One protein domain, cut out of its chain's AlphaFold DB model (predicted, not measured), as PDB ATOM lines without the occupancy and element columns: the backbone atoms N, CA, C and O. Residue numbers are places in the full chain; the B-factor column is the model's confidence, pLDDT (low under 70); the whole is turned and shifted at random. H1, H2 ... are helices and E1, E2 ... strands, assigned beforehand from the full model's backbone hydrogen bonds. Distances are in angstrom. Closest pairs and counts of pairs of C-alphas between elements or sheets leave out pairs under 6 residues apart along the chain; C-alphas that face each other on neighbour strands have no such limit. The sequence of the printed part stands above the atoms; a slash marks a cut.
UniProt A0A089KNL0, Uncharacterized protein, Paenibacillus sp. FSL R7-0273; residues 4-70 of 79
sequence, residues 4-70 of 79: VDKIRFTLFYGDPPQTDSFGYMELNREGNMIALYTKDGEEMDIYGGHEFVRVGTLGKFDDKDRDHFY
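What this domain is: This is residues 4 to 70 of the 79 residues of an uncharacterized protein of Paenibacillus sp. FSL R7-0273 (UniProt A0A089KNL0). This is one strongly twisted and curled sheet of four antiparallel strands, with a loop beyond one end of it and the one-turn helix H1 with the tail after it at the other end. The long link of residues 39 to 50 runs from the edge strand E3 to the start of E4 at the other edge. The printed part has 67 residues, with named elements in the order E1, E2, E3, E4, H1; across the sheet the order is E3, E2, E1, E4. The class is mostly strand. The whole is compact, with a radius of gyration of the C-alphas of 12.0 A, and its outline is elongated, 38 by 20 by 19 A.

How they stand to each other: Start at E1, residues 4 to 12, an inner strand that bends by 67 degrees at residue 8. A short link leads to E2, residues 20 to 27, and the two form a hairpin, antiparallel at 132 degrees; look at N 7 and O 23, 2.8 A apart and within hydrogen-bond range. E2 bends by 55 degrees at residue 23. After a tight link, E3, residues 33 to 38, forms a hairpin with E2, antiparallel at 144 degrees, with N 37 and O 24 at 2.8 A. E1, E2 and E3 are a meander, each strand the antiparallel neighbour of the one before. A long link then leads to E4, residues 51 to 61, which is apart from E3 and is the antiparallel neighbour of E1 at 161 degrees; find N 58 and O 6 at 2.7 A. The four strands are a Greek key, a meander of three with the first strand the antiparallel neighbour of the fourth. E4 bends by 81 degrees at residue 58. After a tight link comes H1, residues 63 to 66, which is not on the sheet, but only just, with 4 pairs of C-alphas within 10 A. The closest C-alphas of E1 and H1 are those of Val 4 and Arg 66, 6.7 A apart. H1 is apart from E2 and E3. H1 is too short for any pair of O i and N i+4 inside it, and its one pair of O i and N i+3 is not within range.

Where its parts are: Find C-alpha 4 at (54.816, -12.898, 26.978); from there E1 runs 21.9 A to C-alpha 12. E2 covers 21.0 A from residue 20 to 27, and E3 covers 14.3 A from 33 to 38. E4, the longest strand with 11 residues, runs 23.7 A from C-alpha 51 at (41.458, -26.427, 29.968) to C-alpha 61. H1 ends at C-alpha 66, at (55.182, -6.254, 25.959), 5.1 A from C-alpha 63.

The domain as a whole: The two C-alphas farthest apart are those of Asp 15 and Lys 64, at 38.3 A. The printed part has no cut, and its long link is E3 to E4, with 12 residues. Mean pLDDT of the printed part is 79.1; look for values under 70 at residues 13 to 19 and 63 to 70.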
ATOM      1  N   VAL A   4      55.851 -12.351  27.844       86.69
ATOM      2  CA  VAL A   4      54.816 -12.898  26.978       86.69
ATOM      3  C   VAL A   4      55.460 -13.977  26.119       86.69
ATOM      4  O   VAL A   4      56.400 -13.717  25.371       86.69
ATOM      5  N   ASP A   5      54.967 -15.205  26.223       89.00
ATOM      6  CA  ASP A   5      55.381 -16.302  25.353       89.00
ATOM      7  C   ASP A   5      54.327 -16.457  24.250       89.00
ATOM      8  O   ASP A   5      53.164 -16.741  24.540       89.00
ATOM      9  N   LYS A   6      54.716 -16.367  22.973       89.31
ATOM     10  CA  LYS A   6      53.866 -16.912  21.906       89.31
ATOM     11  C   LYS A   6      53.913 -18.421  22.034       89.31
ATOM     12  O   LYS A   6      54.999 -19.002  22.030       89.31
ATOM     13  N   ILE A   7      52.769 -19.072  22.152       90.44
ATOM     14  CA  ILE A   7      52.682 -20.518  22.351       90.44
ATOM     15  C   ILE A   7      51.727 -21.152  21.356       90.44
ATOM     16  O   ILE A   7      50.764 -20.535  20.915       90.44
ATOM     17  N   ARG A   8      52.000 -22.413  21.031       90.56
ATOM     18  CA  ARG A   8      51.028 -23.317  20.428       90.56
ATOM     19  C   ARG A   8      50.355 -24.098  21.546       90.56
ATOM     20  O   ARG A   8      51.053 -24.603  22.432       90.56
ATOM     21  N   PHE A   9      49.037 -24.207  21.512       87.81
ATOM     22  CA  PHE A   9      48.270 -24.905  22.533       87.81
ATOM     23  C   PHE A   9      47.036 -25.581  21.949       87.81
ATOM     24  O   PHE A   9      46.534 -25.194  20.897       87.81
ATOM     25  N   THR A  10      46.542 -26.581  22.662       86.06
ATOM     26  CA  THR A  10      45.294 -27.273  22.345       86.06
ATOM     27  C   THR A  10      44.276 -26.945  23.428       86.06
ATOM     28  O   THR A  10      44.611 -27.011  24.613       86.06
ATOM     29  N   LEU A  11      43.058 -26.574  23.026       81.12
ATOM     30  CA  LEU A  11      41.944 -26.285  23.933       81.12
ATOM     31  C   LEU A  11      41.063 -27.512  24.141       81.12
ATOM     32  O   LEU A  11      40.742 -28.230  23.188       81.12
ATOM     33  N   PHE A  12      40.627 -27.688  25.382       75.12
ATOM     34  CA  PHE A  12      39.684 -28.710  25.801       75.12
ATOM     35  C   PHE A  12      38.472 -28.020  26.421       75.12
ATOM     36  O   PHE A  12      38.593 -27.209  27.341       75.12
ATOM     37  N   TYR A  13      37.297 -28.332  25.886       68.75
ATOM     38  CA  TYR A  13      36.023 -27.823  26.381       68.75
ATOM     39  C   TYR A  13      35.082 -29.001  26.596       68.75
ATOM     40  O   TYR A  13      34.244 -29.280  25.749       68.75
ATOM     41  N   GLY A  14      35.306 -29.774  27.662       59.44
ATOM     42  CA  GLY A  14      34.478 -30.940  28.011       59.44
ATOM     43  C   GLY A  14      34.377 -32.066  26.959       59.44
ATOM     44  O   GLY A  14      33.682 -33.041  27.213       59.44
ATOM     45  N   ASP A  15      35.067 -31.948  25.821       51.28
ATOM     46  CA  ASP A  15      34.980 -32.782  24.614       51.28
ATOM     47  C   ASP A  15      36.364 -32.856  23.914       51.28
ATOM     48  O   ASP A  15      37.272 -32.102  24.291       51.28
ATOM     49  N   PRO A  16      36.579 -33.766  22.930       52.59
ATOM     50  CA  PRO A  16      37.885 -34.009  22.310       52.59
ATOM     51  C   PRO A  16      38.571 -32.736  21.781       52.59
ATOM     52  O   PRO A  16      37.888 -31.800  21.364       52.59
ATOM     53  N   PRO A  17      39.923 -32.710  21.784       57.81
ATOM     54  CA  PRO A  17      40.729 -31.513  21.541       57.81
ATOM     55  C   PRO A  17      40.283 -30.791  20.274       57.81
ATOM     56  O   PRO A  17      40.390 -31.337  19.174       57.81
ATOM     57  N   GLN A  18      39.761 -29.571  20.428       60.78
ATOM     58  CA  GLN A  18      38.974 -28.987  19.346       60.78
ATOM     59  C   GLN A  18      39.797 -28.384  18.214       60.78
ATOM     60  O   GLN A  18      39.232 -28.261  17.138       60.78
ATOM     61  N   THR A  19      41.085 -28.053  18.385       64.81
ATOM     62  CA  THR A  19      42.051 -27.711  17.310       64.81
ATOM     63  C   THR A  19      43.389 -27.292  17.940       64.81
ATOM     64  O   THR A  19      43.409 -26.688  19.013       64.81
ATOM     65  N   ASP A  20      44.511 -27.573  17.266       76.06
ATOM     66  CA  ASP A  20      45.804 -26.946  17.568       76.06
ATOM     67  C   ASP A  20      45.752 -25.448  17.239       76.06
ATOM     68  O   ASP A  20      45.737 -25.059  16.069       76.06
ATOM     69  N   SER A  21      45.772 -24.606  18.265       82.69
ATOM     70  CA  SER A  21      45.776 -23.150  18.143       82.69
ATOM     71  C   SER A  21      47.135 -22.560  18.524       82.69
ATOM     72  O   SER A  21      48.035 -23.250  19.011       82.69
ATOM     73  N   PHE A  22      47.307 -21.264  18.288       87.81
ATOM     74  CA  PHE A  22      48.400 -20.493  18.861       87.81
ATOM     75  C   PHE A  22      47.877 -19.177  19.429       87.81
ATOM     76  O   PHE A  22      46.780 -18.733  19.098       87.81
ATOM     77  N   GLY A  23      48.670 -18.567  20.298       89.25
ATOM     78  CA  GLY A  23      48.322 -17.326  20.975       89.25
ATOM     79  C   GLY A  23      49.439 -16.891  21.906       89.25
ATOM     80  O   GLY A  23      50.591 -17.298  21.720       89.25
ATOM     81  N   TYR A  24      49.104 -16.082  22.903       89.25
ATOM     82  CA  TYR A  24      50.082 -15.399  23.746       89.25
ATOM     83  C   TYR A  24      49.794 -15.671  25.215       89.25
ATOM     84  O   TYR A  24      48.708 -15.391  25.705       89.25
ATOM     85  N   MET A  25      50.768 -16.233  25.915       90.38
ATOM     86  CA  MET A  25      50.669 -16.546  27.334       90.38
ATOM     87  C   MET A  25      51.459 -15.510  28.122       90.38
ATOM     88  O   MET A  25      52.683 -15.431  27.989       90.38
ATOM     89  N   GLU A  26      50.765 -14.734  28.946       89.69
ATOM     90  CA  GLU A  26      51.396 -13.768  29.832       89.69
ATOM     91  C   GLU A  26      51.779 -14.434  31.154       89.69
ATOM     92  O   GLU A  26      50.969 -15.093  31.815       89.69
ATOM     93  N   LEU A  27      53.039 -14.245  31.538       88.69
ATOM     94  CA  LEU A  27      53.624 -14.764  32.761       88.69
ATOM     95  C   LEU A  27      54.003 -13.613  33.693       88.69
ATOM     96  O   LEU A  27      54.573 -12.597  33.276       88.69
ATOM     97  N   ASN A  28      53.741 -13.796  34.983       88.19
ATOM     98  CA  ASN A  28      54.253 -12.907  36.012       88.19
ATOM     99  C   ASN A  28      55.749 -13.158  36.284       88.19
ATOM    100  O   ASN A  28      56.384 -14.047  35.718       88.19
ATOM    101  N   ARG A  29      56.320 -12.381  37.213       85.12
ATOM    102  CA  ARG A  29      57.752 -12.452  37.556       85.12
ATOM    103  C   ARG A  29      58.222 -13.800  38.098       85.12
ATOM    104  O   ARG A  29      59.422 -14.051  38.066       85.12
ATOM    105  N   GLU A  30      57.306 -14.613  38.607       89.00
ATOM    106  CA  GLU A  30      57.571 -15.944  39.155       89.00
ATOM    107  C   GLU A  30      57.416 -17.040  38.090       89.00
ATOM    108  O   GLU A  30      57.670 -18.208  38.369       89.00
ATOM    109  N   GLY A  31      57.022 -16.674  36.864       87.12
ATOM    110  CA  GLY A  31      56.731 -17.614  35.784       87.12
ATOM    111  C   GLY A  31      55.329 -18.217  35.860       87.12
ATOM    112  O   GLY A  31      55.030 -19.136  35.099       87.12
ATOM    113  N   ASN A  32      54.464 -17.711  36.745       89.00
ATOM    114  CA  ASN A  32      53.072 -18.136  36.820       89.00
ATOM    115  C   ASN A  32      52.269 -17.450  35.713       89.00
ATOM    116  O   ASN A  32      52.398 -16.241  35.512       89.00
ATOM    117  N   MET A  33      51.431 -18.218  35.015       88.94
ATOM    118  CA  MET A  33      50.519 -17.665  34.018       88.94
ATOM    119  C   MET A  33      49.479 -16.776  34.693       88.94
ATOM    120  O   MET A  33      48.874 -17.174  35.687       88.94
ATOM    121  N   ILE A  34      49.275 -15.587  34.133       89.38
ATOM    122  CA  ILE A  34      48.253 -14.640  34.587       89.38
ATOM    123  C   ILE A  34      47.177 -14.384  33.534       89.38
ATOM    124  O   ILE A  34      46.050 -14.096  33.919       89.38
ATOM    125  N   ALA A  35      47.496 -14.556  32.249       88.44
ATOM    126  CA  ALA A  35      46.533 -14.467  31.158       88.44
ATOM    127  C   ALA A  35      46.955 -15.345  29.968       88.44
ATOM    128  O   ALA A  35      48.142 -15.627  29.764       88.44
ATOM    129  N   LEU A  36      45.969 -15.763  29.175       88.44
ATOM    130  CA  LEU A  36      46.163 -16.444  27.900       88.44
ATOM    131  C   LEU A  36      45.304 -15.747  26.851       88.44
ATOM    132  O   LEU A  36      44.093 -15.667  27.007       88.44
ATOM    133  N   TYR A  37      45.925 -15.287  25.775       87.00
ATOM    134  CA  TYR A  37      45.259 -14.611  24.672       87.00
ATOM    135  C   TYR A  37      45.224 -15.513  23.443       87.00
ATOM    136  O   TYR A  37      46.199 -16.216  23.148       87.00
ATOM    137  N   THR A  38      44.121 -15.482  22.698       85.44
ATOM    138  CA  THR A  38      44.032 -16.111  21.377       85.44
ATOM    139  C   THR A  38      44.980 -15.423  20.392       85.44
ATOM    140  O   THR A  38      45.533 -14.353  20.662       85.44
ATOM    141  N   LYS A  39      45.169 -16.021  19.211       83.06
ATOM    142  CA  LYS A  39      45.868 -15.351  18.104       83.06
ATOM    143  C   LYS A  39      45.259 -13.981  17.776       83.06
ATOM    144  O   LYS A  39      45.999 -13.124  17.328       83.06
ATOM    145  N   ASP A  40      43.960 -13.794  18.023       80.62
ATOM    146  CA  ASP A  40      43.207 -12.580  17.699       80.62
ATOM    147  C   ASP A  40      43.294 -11.525  18.825       80.62
ATOM    148  O   ASP A  40      42.722 -10.445  18.721       80.62
ATOM    149  N   GLY A  41      44.037 -11.814  19.903       81.38
ATOM    150  CA  GLY A  41      44.235 -10.909  21.039       81.38
ATOM    151  C   GLY A  41      43.114 -10.942  22.082       81.38
ATOM    152  O   GLY A  41      43.157 -10.172  23.038       81.38
ATOM    153  N   GLU A  42      42.131 -11.833  21.936       83.56
ATOM    154  CA  GLU A  42      41.055 -12.011  22.914       83.56
ATOM    155  C   GLU A  42      41.553 -12.809  24.123       83.56
ATOM    156  O   GLU A  42      42.183 -13.856  23.965       83.56
ATOM    157  N   GLU A  43      41.272 -12.326  25.334       87.19
ATOM    158  CA  GLU A  43      41.611 -13.041  26.565       87.19
ATOM    159  C   GLU A  43      40.708 -14.266  26.738       87.19
ATOM    160  O   GLU A  43      39.481 -14.177  26.684       87.19
ATOM    161  N   MET A  44      41.322 -15.423  26.956       83.94
ATOM    162  CA  MET A  44      40.634 -16.675  27.230       83.94
ATOM    163  C   MET A  44      40.230 -16.738  28.702       83.94
ATOM    164  O   MET A  44      41.072 -16.584  29.589       83.94
ATOM    165  N   ASP A  45      38.970 -17.082  28.965       81.62
ATOM    166  CA  ASP A  45      38.500 -17.359  30.323       81.62
ATOM    167  C   ASP A  45      39.016 -18.721  30.821       81.62
ATOM    168  O   ASP A  45      38.334 -19.742  30.793       81.62
ATOM    169  N   ILE A  46      40.259 -18.747  31.293       74.31
ATOM    170  CA  ILE A  46      40.905 -19.951  31.837       74.31
ATOM    171  C   ILE A  46      40.278 -20.446  33.154       74.31
ATOM    172  O   ILE A  46      40.531 -21.579  33.556       74.31
ATOM    173  N   TYR A  47      39.462 -19.632  33.833       71.25
ATOM    174  CA  TYR A  47      38.804 -20.007  35.090       71.25
ATOM    175  C   TYR A  47      37.341 -20.441  34.893       71.25
ATOM    176  O   TYR A  47      36.772 -21.077  35.778       71.25
ATOM    177  N   GLY A  48      36.759 -20.182  33.720       71.31
ATOM    178  CA  GLY A  48      35.411 -20.593  33.312       71.31
ATOM    179  C   GLY A  48      35.264 -22.058  32.882       71.31
ATOM    180  O   GLY A  48      34.246 -22.419  32.296       71.31
ATOM    181  N   GLY A  49      36.258 -22.912  33.154       70.62
ATOM    182  CA  GLY A  49      36.248 -24.335  32.779       70.62
ATOM    183  C   GLY A  49      36.949 -24.657  31.455       70.62
ATOM    184  O   GLY A  49      36.826 -25.773  30.955       70.62
ATOM    185  N   HIS A  50      37.689 -23.700  30.890       74.62
ATOM    186  CA  HIS A  50      38.562 -23.943  29.749       74.62
ATOM    187  C   HIS A  50      39.879 -24.570  30.217       74.62
ATOM    188  O   HIS A  50      40.663 -23.940  30.925       74.62
ATOM    189  N   GLU A  51      40.151 -25.800  29.787       79.75
ATOM    190  CA  GLU A  51      41.458 -26.427  29.968       79.75
ATOM    191  C   GLU A  51      42.290 -26.245  28.695       79.75
ATOM    192  O   GLU A  51      41.780 -26.303  27.572       79.75
ATOM    193  N   PHE A  52      43.596 -26.034  28.848       82.06
ATOM    194  CA  PHE A  52      44.508 -25.986  27.712       82.06
ATOM    195  C   PHE A  52      45.793 -26.745  28.010       82.06
ATOM    196  O   PHE A  52      46.253 -26.825  29.149       82.06
ATOM    197  N   VAL A  53      46.408 -27.268  26.953       84.75
ATOM    198  CA  VAL A  53      47.743 -27.862  27.020       84.75
ATOM    199  C   VAL A  53      48.664 -27.076  26.106       84.75
ATOM    200  O   VAL A  53      48.416 -26.961  24.907       84.75
ATOM    201  N   ARG A  54      49.757 -26.548  26.666       87.50
ATOM    202  CA  ARG A  54      50.851 -25.969  25.880       87.50
ATOM    203  C   ARG A  54      51.557 -27.086  25.116       87.50
ATOM    204  O   ARG A  54      52.192 -27.949  25.715       87.50
ATOM    205  N   VAL A  55      51.488 -27.023  23.792       85.12
ATOM    206  CA  VAL A  55      52.149 -27.962  22.872       85.12
ATOM    207  C   VAL A  55      53.590 -27.524  22.599       85.12
ATOM    208  O   VAL A  55      54.485 -28.353  22.464       85.12
ATOM    209  N   GLY A  56      53.843 -26.215  22.545       86.06
ATOM    210  CA  GLY A  56      55.185 -25.676  22.337       86.06
ATOM    211  C   GLY A  56      55.231 -24.157  22.435       86.06
ATOM    212  O   GLY A  56      54.194 -23.499  22.480       86.06
ATOM    213  N   THR A  57      56.433 -23.583  22.473       86.50
ATOM    214  CA  THR A  57      56.617 -22.122  22.430       86.50
ATOM    215  C   THR A  57      57.136 -21.651  21.080       86.50
ATOM    216  O   THR A  57      58.159 -22.120  20.592       86.50
ATOM    217  N   LEU A  58      56.343 -20.737  20.525       83.56
ATOM    218  CA  LEU A  58      56.459 -19.917  19.321       83.56
ATOM    219  C   LEU A  58      57.676 -18.990  19.331       83.56
ATOM    220  O   LEU A  58      58.459 -18.906  18.390       83.56
ATOM    221  N   GLY A  59      57.777 -18.263  20.439       83.06
ATOM    222  CA  GLY A  59      58.718 -17.178  20.672       83.06
ATOM    223  C   GLY A  59      58.527 -16.623  22.081       83.06
ATOM    224  O   GLY A  59      57.509 -16.895  22.718       83.06
ATOM    225  N   LYS A  60      59.519 -15.883  22.572       81.25
ATOM    226  CA  LYS A  60      59.496 -15.247  23.892       81.25
ATOM    227  C   LYS A  60      59.730 -13.756  23.728       81.25
ATOM    228  O   LYS A  60      60.618 -13.376  22.967       81.25
ATOM    229  N   PHE A  61      58.968 -12.966  24.463       80.06
ATOM    230  CA  PHE A  61      58.993 -11.510  24.431       80.06
ATOM    231  C   PHE A  61      59.230 -10.990  25.848       80.06
ATOM    232  O   PHE A  61      58.643 -11.502  26.811       80.06
ATOM    233  N   ASP A  62      60.125 -10.014  25.979       71.69
ATOM    234  CA  ASP A  62      60.463  -9.411  27.269       71.69
ATOM    235  C   ASP A  62      59.631  -8.146  27.562       71.69
ATOM    236  O   ASP A  62      58.743  -7.768  26.795       71.69
ATOM    237  N   ASP A  63      59.886  -7.501  28.705       66.62
ATOM    238  CA  ASP A  63      59.136  -6.319  29.155       66.62
ATOM    239  C   ASP A  63      59.156  -5.164  28.121       66.62
ATOM    240  O   ASP A  63      58.199  -4.393  28.070       66.62
ATOM    241  N   LYS A  64      60.193  -5.040  27.272       64.75
ATOM    242  CA  LYS A  64      60.241  -4.003  26.221       64.75
ATOM    243  C   LYS A  64      59.321  -4.332  25.053       64.75
ATOM    244  O   LYS A  64      58.757  -3.427  24.447       64.75
ATOM    245  N   ASP A  65      59.179  -5.613  24.746       63.53
ATOM    246  CA  ASP A  65      58.316  -6.101  23.677       63.53
ATOM    247  C   ASP A  65      56.835  -6.092  24.100       63.53
ATOM    248  O   ASP A  65      55.957  -5.848  23.273       63.53
ATOM    249  N   ARG A  66      56.545  -6.297  25.396       62.66
ATOM    250  CA  ARG A  66      55.182  -6.254  25.959       62.66
ATOM    251  C   ARG A  66      54.532  -4.878  25.823       62.66
ATOM    252  O   ARG A  66      53.361  -4.795  25.469       62.66
ATOM    253  N   ASP A  67      55.267  -3.796  26.068       63.59
ATOM    254  CA  ASP A  67      54.722  -2.438  25.893       63.59
ATOM    255  C   ASP A  67      54.344  -2.157  24.416       63.59
ATOM    256  O   ASP A  67      53.566  -1.250  24.126       63.59
ATOM    257  N   HIS A  68      54.821  -2.999  23.491       65.75
ATOM    258  CA  HIS A  68      54.479  -3.029  22.070       65.75
ATOM    259  C   HIS A  68      53.656  -4.264  21.668       65.75
ATOM    260  O   HIS A  68      53.628  -4.630  20.493       65.75
ATOM    261  N   PHE A  69      52.960  -4.908  22.608       64.69
ATOM    262  CA  PHE A  69      52.211  -6.143  22.357       64.69
ATOM    263  C   PHE A  69      51.235  -6.026  21.174       64.69
ATOM    264  O   PHE A  69      51.211  -6.894  20.308       64.69
ATOM    265  N   TYR A  70      50.517  -4.907  21.050       60.16
ATOM    266  CA  TYR A  70      49.644  -4.656  19.894       60.16
ATOM    267  C   TYR A  70      50.409  -4.534  18.566       60.16
ATOM    268  O   TYR A  70      49.932  -4.992  17.536       60.16
TER     269      TYR A  70